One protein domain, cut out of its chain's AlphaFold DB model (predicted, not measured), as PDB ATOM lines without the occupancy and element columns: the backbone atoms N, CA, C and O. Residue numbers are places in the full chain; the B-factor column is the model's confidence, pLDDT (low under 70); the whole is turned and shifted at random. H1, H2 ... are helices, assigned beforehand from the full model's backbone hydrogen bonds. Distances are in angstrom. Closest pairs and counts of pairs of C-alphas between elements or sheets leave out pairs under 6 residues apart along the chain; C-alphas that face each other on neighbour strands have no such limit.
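This is residues 2 to 28 and 94 to 124 of the 370 residues of the protein "RIC3 acetylcholine receptor chaperone" of Paramormyrops kingsleyae (UniProt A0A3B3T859). Two long helices, H1 and H2, lie side by side with their lines only 9 degrees from each other, running opposite ways, their centres 13.3 A apart and with little contact between them. Together they make a rod of 45 by 20 by 9 A. The printed part has 58 residues with two named helices, H1 then H2, and no named strand; its class is all helix. It is loose, with a radius of gyration of the C-alphas of 14.2 A.

H1, residues 5 to 28, is 33.7 A long and begins at C-alpha 5 (183.181, 354.362, 265.178). H2, residues 94 to 121, is 40.3 A long and ends at C-alpha 121 (183.924, 369.672, 272.437).

H1 and H2 are close but not clearly touching; their closest C-alphas, of Cys 18 and Phe 102, are 7.9 A apart. They run opposite ways at a shallow tilt of 9 degrees. O i to N i+4 pairs are within hydrogen-bond range for 18 of 20 in H1 and 22 of 24 in H2.

The C-alphas farthest apart, of Leu 28 and Leu 124, are 45.4 A apart. Residues 29 to 93 are not printed; C-alphas 28 and 94 are 14.4 A apart across the cut. Mean pLDDT of the printed part is 70.7, with residues 22 to 28 and 116 to 124 among those under 70.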
ATOM      1  N   SER A   2     179.996 359.341 272.989       44.50
ATOM      2  CA  SER A   2     180.050 358.392 271.873       44.50
ATOM      3  C   SER A   2     181.015 358.923 270.811       44.50
ATOM      4  O   SER A   2     180.650 359.734 269.969       44.50
ATOM      5  N   MET A   3     182.288 358.532 270.895       64.56
ATOM      6  CA  MET A   3     183.233 358.752 269.795       64.56
ATOM      7  C   MET A   3     182.751 357.938 268.580       64.56
ATOM      8  O   MET A   3     182.485 356.738 268.722       64.56
ATOM      9  N   SER A   4     182.620 358.590 267.418       73.31
ATOM     10  CA  SER A   4     182.201 357.942 266.168       73.31
ATOM     11  C   SER A   4     183.091 356.731 265.885       73.31
ATOM     12  O   SER A   4     184.312 356.791 266.059       73.31
ATOM     13  N   THR A   5     182.482 355.619 265.480       67.06
ATOM     14  CA  THR A   5     183.181 354.362 265.178       67.06
ATOM     15  C   THR A   5     184.285 354.577 264.150       67.06
ATOM     16  O   THR A   5     185.379 354.059 264.340       67.06
ATOM     17  N   PHE A   6     184.069 355.436 263.153       61.41
ATOM     18  CA  PHE A   6     185.087 355.802 262.166       61.41
ATOM     19  C   PHE A   6     186.297 356.498 262.785       61.41
ATOM     20  O   PHE A   6     187.430 356.110 262.533       61.41
ATOM     21  N   GLN A   7     186.074 357.471 263.665       72.19
ATOM     22  CA  GLN A   7     187.164 358.164 264.345       72.19
ATOM     23  C   GLN A   7     187.929 357.231 265.290       72.19
ATOM     24  O   GLN A   7     189.156 357.292 265.363       72.19
ATOM     25  N   LYS A   8     187.215 356.343 265.993       75.69
ATOM     26  CA  LYS A   8     187.840 355.292 266.801       75.69
ATOM     27  C   LYS A   8     188.712 354.409 265.919       75.69
ATOM     28  O   LYS A   8     189.865 354.192 266.258       75.69
ATOM     29  N   VAL A   9     188.200 353.958 264.777       78.06
ATOM     30  CA  VAL A   9     188.937 353.110 263.833       78.06
ATOM     31  C   VAL A   9     190.169 353.828 263.283       78.06
ATOM     32  O   VAL A   9     191.233 353.218 263.242       78.06
ATOM     33  N   THR A  10     190.094 355.118 262.946       80.56
ATOM     34  CA  THR A  10     191.265 355.890 262.498       80.56
ATOM     35  C   THR A  10     192.311 356.039 263.601       80.56
ATOM     36  O   THR A  10     193.500 355.880 263.338       80.56
ATOM     37  N   LEU A  11     191.893 356.288 264.847       76.25
ATOM     38  CA  LEU A  11     192.806 356.369 265.990       76.25
ATOM     39  C   LEU A  11     193.441 355.012 266.295       76.25
ATOM     40  O   LEU A  11     194.655 354.936 266.448       76.25
ATOM     41  N   PHE A  12     192.650 353.939 266.323       80.44
ATOM     42  CA  PHE A  12     193.157 352.581 266.499       80.44
ATOM     43  C   PHE A  12     194.107 352.204 265.366       80.44
ATOM     44  O   PHE A  12     195.191 351.716 265.646       80.44
ATOM     45  N   SER A  13     193.766 352.499 264.113       81.81
ATOM     46  CA  SER A  13     194.646 352.277 262.965       81.81
ATOM     47  C   SER A  13     195.951 353.064 263.104       81.81
ATOM     48  O   SER A  13     197.023 352.488 262.971       81.81
ATOM     49  N   CYS A  14     195.893 354.344 263.471       76.38
ATOM     50  CA  CYS A  14     197.075 355.190 263.631       76.38
ATOM     51  C   CYS A  14     197.968 354.747 264.804       76.38
ATOM     52  O   CYS A  14     199.188 354.675 264.657       76.38
ATOM     53  N   ILE A  15     197.376 354.374 265.942       81.12
ATOM     54  CA  ILE A  15     198.092 353.810 267.095       81.12
ATOM     55  C   ILE A  15     198.703 352.458 266.720       81.12
ATOM     56  O   ILE A  15     199.866 352.208 267.021       81.12
ATOM     57  N   VAL A  16     197.958 351.599 266.023       82.38
ATOM     58  CA  VAL A  16     198.451 350.304 265.541       82.38
ATOM     59  C   VAL A  16     199.588 350.500 264.545       82.38
ATOM     60  O   VAL A  16     200.575 349.780 264.648       82.38
ATOM     61  N   LEU A  17     199.528 351.486 263.647       77.31
ATOM     62  CA  LEU A  17     200.634 351.840 262.751       77.31
ATOM     63  C   LEU A  17     201.853 352.324 263.545       77.31
ATOM     64  O   LEU A  17     202.959 351.844 263.320       77.31
ATOM     65  N   CYS A  18     201.657 353.191 264.534       73.94
ATOM     66  CA  CYS A  18     202.716 353.656 265.427       73.94
ATOM     67  C   CYS A  18     203.389 352.501 266.190       73.94
ATOM     68  O   CYS A  18     204.615 352.387 266.196       73.94
ATOM     69  N   VAL A  19     202.603 351.597 266.778       78.62
ATOM     70  CA  VAL A  19     203.104 350.408 267.484       78.62
ATOM     71  C   VAL A  19     203.738 349.416 266.505       78.62
ATOM     72  O   VAL A  19     204.777 348.844 266.812       78.62
ATOM     73  N   SER A  20     203.201 349.263 265.294       73.06
ATOM     74  CA  SER A  20     203.758 348.407 264.235       73.06
ATOM     75  C   SER A  20     205.034 348.966 263.614       73.06
ATOM     76  O   SER A  20     205.768 348.212 262.993       73.06
ATOM     77  N   LEU A  21     205.345 350.252 263.783       70.06
ATOM     78  CA  LEU A  21     206.658 350.817 263.453       70.06
ATOM     79  C   LEU A  21     207.665 350.624 264.601       70.06
ATOM     80  O   LEU A  21     208.875 350.556 264.363       70.06
ATOM     81  N   LEU A  22     207.176 350.473 265.838       65.50
ATOM     82  CA  LEU A  22     207.978 350.154 267.022       65.50
ATOM     83  C   LEU A  22     208.296 348.652 267.117       65.50
ATOM     84  O   LEU A  22     209.429 348.287 267.414       65.50
ATOM     85  N   LEU A  23     207.348 347.765 266.811       63.72
ATOM     86  CA  LEU A  23     207.506 346.311 266.942       63.72
ATOM     87  C   LEU A  23     208.669 345.737 266.105       63.72
ATOM     88  O   LEU A  23     209.488 345.017 266.678       63.72
ATOM     89  N   PRO A  24     208.858 346.086 264.818       64.81
ATOM     90  CA  PRO A  24     210.014 345.664 264.035       64.81
ATOM     91  C   PRO A  24     211.323 346.171 264.635       64.81
ATOM     92  O   PRO A  24     212.315 345.451 264.640       64.81
ATOM     93  N   LYS A  25     211.332 347.386 265.202       58.34
ATOM     94  CA  LYS A  25     212.517 347.990 265.833       58.34
ATOM     95  C   LYS A  25     212.888 347.288 267.146       58.34
ATOM     96  O   LYS A  25     214.073 347.094 267.405       58.34
ATOM     97  N   ILE A  26     211.905 346.862 267.942       60.34
ATOM     98  CA  ILE A  26     212.133 346.184 269.230       60.34
ATOM     99  C   ILE A  26     212.432 344.686 269.030       60.34
ATOM    100  O   ILE A  26     213.244 344.120 269.762       60.34
ATOM    101  N   LEU A  27     211.825 344.045 268.023       54.72
ATOM    102  CA  LEU A  27     211.982 342.611 267.749       54.72
ATOM    103  C   LEU A  27     213.216 342.290 266.887       54.72
ATOM    104  O   LEU A  27     213.906 341.319 267.189       54.72
ATOM    105  N   LEU A  28     213.586 343.122 265.901       50.03
ATOM    106  CA  LEU A  28     214.841 342.937 265.143       50.03
ATOM    107  C   LEU A  28     216.086 343.355 265.941       50.03
ATOM    108  O   LEU A  28     217.181 342.865 265.676       50.03
ATOM    109  N   GLY A  94     221.923 356.692 265.236       62.09
ATOM    110  CA  GLY A  94     220.964 355.929 264.418       62.09
ATOM    111  C   GLY A  94     219.824 355.292 265.221       62.09
ATOM    112  O   GLY A  94     218.749 355.024 264.684       62.09
ATOM    113  N   ARG A  95     220.050 355.058 266.519       63.38
ATOM    114  CA  ARG A  95     219.059 354.497 267.450       63.38
ATOM    115  C   ARG A  95     218.231 355.569 268.148       63.38
ATOM    116  O   ARG A  95     217.104 355.285 268.541       63.38
ATOM    117  N   ILE A  96     218.762 356.782 268.264       63.97
ATOM    118  CA  ILE A  96     218.083 357.900 268.917       63.97
ATOM    119  C   ILE A  96     217.133 358.635 267.958       63.97
ATOM    120  O   ILE A  96     216.064 359.068 268.378       63.97
ATOM    121  N   ILE A  97     217.437 358.645 266.652       68.69
ATOM    122  CA  ILE A  97     216.561 359.178 265.590       68.69
ATOM    123  C   ILE A  97     215.116 358.635 265.650       68.69
ATOM    124  O   ILE A  97     214.192 359.447 265.647       68.69
ATOM    125  N   PRO A  98     214.847 357.316 265.746       75.62
ATOM    126  CA  PRO A  98     213.470 356.819 265.812       75.62
ATOM    127  C   PRO A  98     212.736 357.181 267.113       75.62
ATOM    128  O   PRO A  98     211.511 357.254 267.098       75.62
ATOM    129  N   ILE A  99     213.453 357.432 268.214       77.88
ATOM    130  CA  ILE A  99     212.853 357.831 269.499       77.88
ATOM    131  C   ILE A  99     212.365 359.282 269.410       77.88
ATOM    132  O   ILE A  99     211.223 359.573 269.768       77.88
ATOM    133  N   TYR A 100     213.188 360.174 268.852       78.62
ATOM    134  CA  TYR A 100     212.795 361.565 268.617       78.62
ATOM    135  C   TYR A 100     211.744 361.693 267.506       78.62
ATOM    136  O   TYR A 100     210.785 362.440 267.665       78.62
ATOM    137  N   GLY A 101     211.851 360.907 266.430       83.50
ATOM    138  CA  GLY A 101     210.844 360.869 265.364       83.50
ATOM    139  C   GLY A 101     209.468 360.422 265.862       83.50
ATOM    140  O   GLY A 101     208.457 361.012 265.493       83.50
ATOM    141  N   PHE A 102     209.415 359.436 266.762       81.12
ATOM    142  CA  PHE A 102     208.163 359.012 267.386       81.12
ATOM    143  C   PHE A 102     207.578 360.082 268.319       81.12
ATOM    144  O   PHE A 102     206.376 360.329 268.276       81.12
ATOM    145  N   GLY A 103     208.416 360.767 269.106       83.88
ATOM    146  CA  GLY A 103     207.981 361.896 269.936       83.88
ATOM    147  C   GLY A 103     207.389 363.045 269.112       83.88
ATOM    148  O   GLY A 103     206.360 363.599 269.490       83.88
ATOM    149  N   ILE A 104     207.976 363.340 267.947       86.00
ATOM    150  CA  ILE A 104     207.455 364.336 266.997       86.00
ATOM    151  C   ILE A 104     206.113 363.881 266.413       86.00
ATOM    152  O   ILE A 104     205.170 364.667 266.372       86.00
ATOM    153  N   LEU A 105     205.980 362.611 266.019       82.31
ATOM    154  CA  LEU A 105     204.709 362.065 265.527       82.31
ATOM    155  C   LEU A 105     203.611 362.121 266.598       82.31
ATOM    156  O   LEU A 105     202.497 362.547 266.305       82.31
ATOM    157  N   LEU A 106     203.925 361.767 267.848       82.56
ATOM    158  CA  LEU A 106     202.992 361.903 268.968       82.56
ATOM    159  C   LEU A 106     202.641 363.364 269.262       82.56
ATOM    160  O   LEU A 106     201.499 363.642 269.609       82.56
ATOM    161  N   TYR A 107     203.581 364.295 269.108       85.94
ATOM    162  CA  TYR A 107     203.338 365.722 269.311       85.94
ATOM    163  C   TYR A 107     202.425 366.312 268.231       85.94
ATOM    164  O   TYR A 107     201.459 367.008 268.545       85.94
ATOM    165  N   ILE A 108     202.663 365.965 266.963       87.25
ATOM    166  CA  ILE A 108     201.790 366.346 265.846       87.25
ATOM    167  C   ILE A 108     200.394 365.751 266.063       87.25
ATOM    168  O   ILE A 108     199.399 366.467 265.973       87.25
ATOM    169  N   LEU A 109     200.303 364.469 266.428       81.81
ATOM    170  CA  LEU A 109     199.030 363.829 266.758       81.81
ATOM    171  C   LEU A 109     198.368 364.445 267.989       81.81
ATOM    172  O   LEU A 109     197.148 364.520 268.021       81.81
ATOM    173  N   TYR A 110     199.127 364.916 268.975       83.94
ATOM    174  CA  TYR A 110     198.602 365.605 270.149       83.94
ATOM    175  C   TYR A 110     198.017 366.968 269.781       83.94
ATOM    176  O   TYR A 110     196.926 367.285 270.239       83.94
ATOM    177  N   ILE A 111     198.677 367.750 268.921       86.75
ATOM    178  CA  ILE A 111     198.136 369.026 268.430       86.75
ATOM    179  C   ILE A 111     196.900 368.774 267.571       86.75
ATOM    180  O   ILE A 111     195.867 369.406 267.787       86.75
ATOM    181  N   LEU A 112     196.958 367.815 266.645       81.94
ATOM    182  CA  LEU A 112     195.807 367.446 265.826       81.94
ATOM    183  C   LEU A 112     194.670 366.904 266.689       81.94
ATOM    184  O   LEU A 112     193.528 367.274 266.468       81.94
ATOM    185  N   PHE A 113     194.951 366.096 267.709       78.56
ATOM    186  CA  PHE A 113     193.956 365.605 268.659       78.56
ATOM    187  C   PHE A 113     193.403 366.730 269.523       78.56
ATOM    188  O   PHE A 113     192.200 366.772 269.725       78.56
ATOM    189  N   LYS A 114     194.226 367.666 269.994       82.75
ATOM    190  CA  LYS A 114     193.807 368.834 270.776       82.75
ATOM    191  C   LYS A 114     192.914 369.758 269.946       82.75
ATOM    192  O   LYS A 114     191.830 370.098 270.393       82.75
ATOM    193  N   VAL A 115     193.282 370.062 268.702       78.12
ATOM    194  CA  VAL A 115     192.460 370.864 267.776       78.12
ATOM    195  C   VAL A 115     191.207 370.099 267.330       78.12
ATOM    196  O   VAL A 115     190.120 370.662 267.250       78.12
ATOM    197  N   SER A 116     191.321 368.797 267.077       67.44
ATOM    198  CA  SER A 116     190.212 367.949 266.633       67.44
ATOM    199  C   SER A 116     189.252 367.604 267.781       67.44
ATOM    200  O   SER A 116     188.067 367.390 267.543       67.44
ATOM    201  N   SER A 117     189.722 367.543 269.027       62.62
ATOM    202  CA  SER A 117     188.882 367.370 270.221       62.62
ATOM    203  C   SER A 117     188.280 368.691 270.684       62.62
ATOM    204  O   SER A 117     187.112 368.666 271.044       62.62
ATOM    205  N   SER A 118     188.974 369.831 270.562       57.91
ATOM    206  CA  SER A 118     188.390 371.165 270.802       57.91
ATOM    207  C   SER A 118     187.235 371.441 269.839       57.91
ATOM    208  O   SER A 118     186.131 371.734 270.282       57.91
ATOM    209  N   ARG A 119     187.416 371.169 268.534       54.25
ATOM    210  CA  ARG A 119     186.329 371.268 267.535       54.25
ATOM    211  C   ARG A 119     185.163 370.300 267.782       54.25
ATOM    212  O   ARG A 119     184.060 370.546 267.312       54.25
ATOM    213  N   ARG A 120     185.387 369.182 268.486       51.25
ATOM    214  CA  ARG A 120     184.316 368.243 268.876       51.25
ATOM    215  C   ARG A 120     183.678 368.584 270.224       51.25
ATOM    216  O   ARG A 120     182.520 368.236 270.419       51.25
ATOM    217  N   ALA A 121     184.406 369.236 271.128       49.25
ATOM    218  CA  ALA A 121     183.924 369.672 272.437       49.25
ATOM    219  C   ALA A 121     183.061 370.937 272.323       49.25
ATOM    220  O   ALA A 121     182.029 371.021 272.977       49.25
ATOM    221  N   GLU A 122     183.407 371.852 271.414       46.91
ATOM    222  CA  GLU A 122     182.590 373.031 271.079       46.91
ATOM    223  C   GLU A 122     181.311 372.667 270.300       46.91
ATOM    224  O   GLU A 122     180.366 373.447 270.252       46.91
ATOM    225  N   SER A 123     181.232 371.453 269.740       40.66
ATOM    226  CA  SER A 123     180.013 370.919 269.110       40.66
ATOM    227  C   SER A 123     179.092 370.174 270.092       40.66
ATOM    228  O   SER A 123     178.018 369.716 269.703       40.66
ATOM    229  N   LEU A 124     179.480 370.054 271.366       47.66
ATOM    230  CA  LEU A 124     178.690 369.419 272.424       47.66
ATOM    231  C   LEU A 124     178.017 370.479 273.309       47.66
ATOM    232  O   LEU A 124     178.234 370.535 274.515       47.66
TER     233      LEU A 124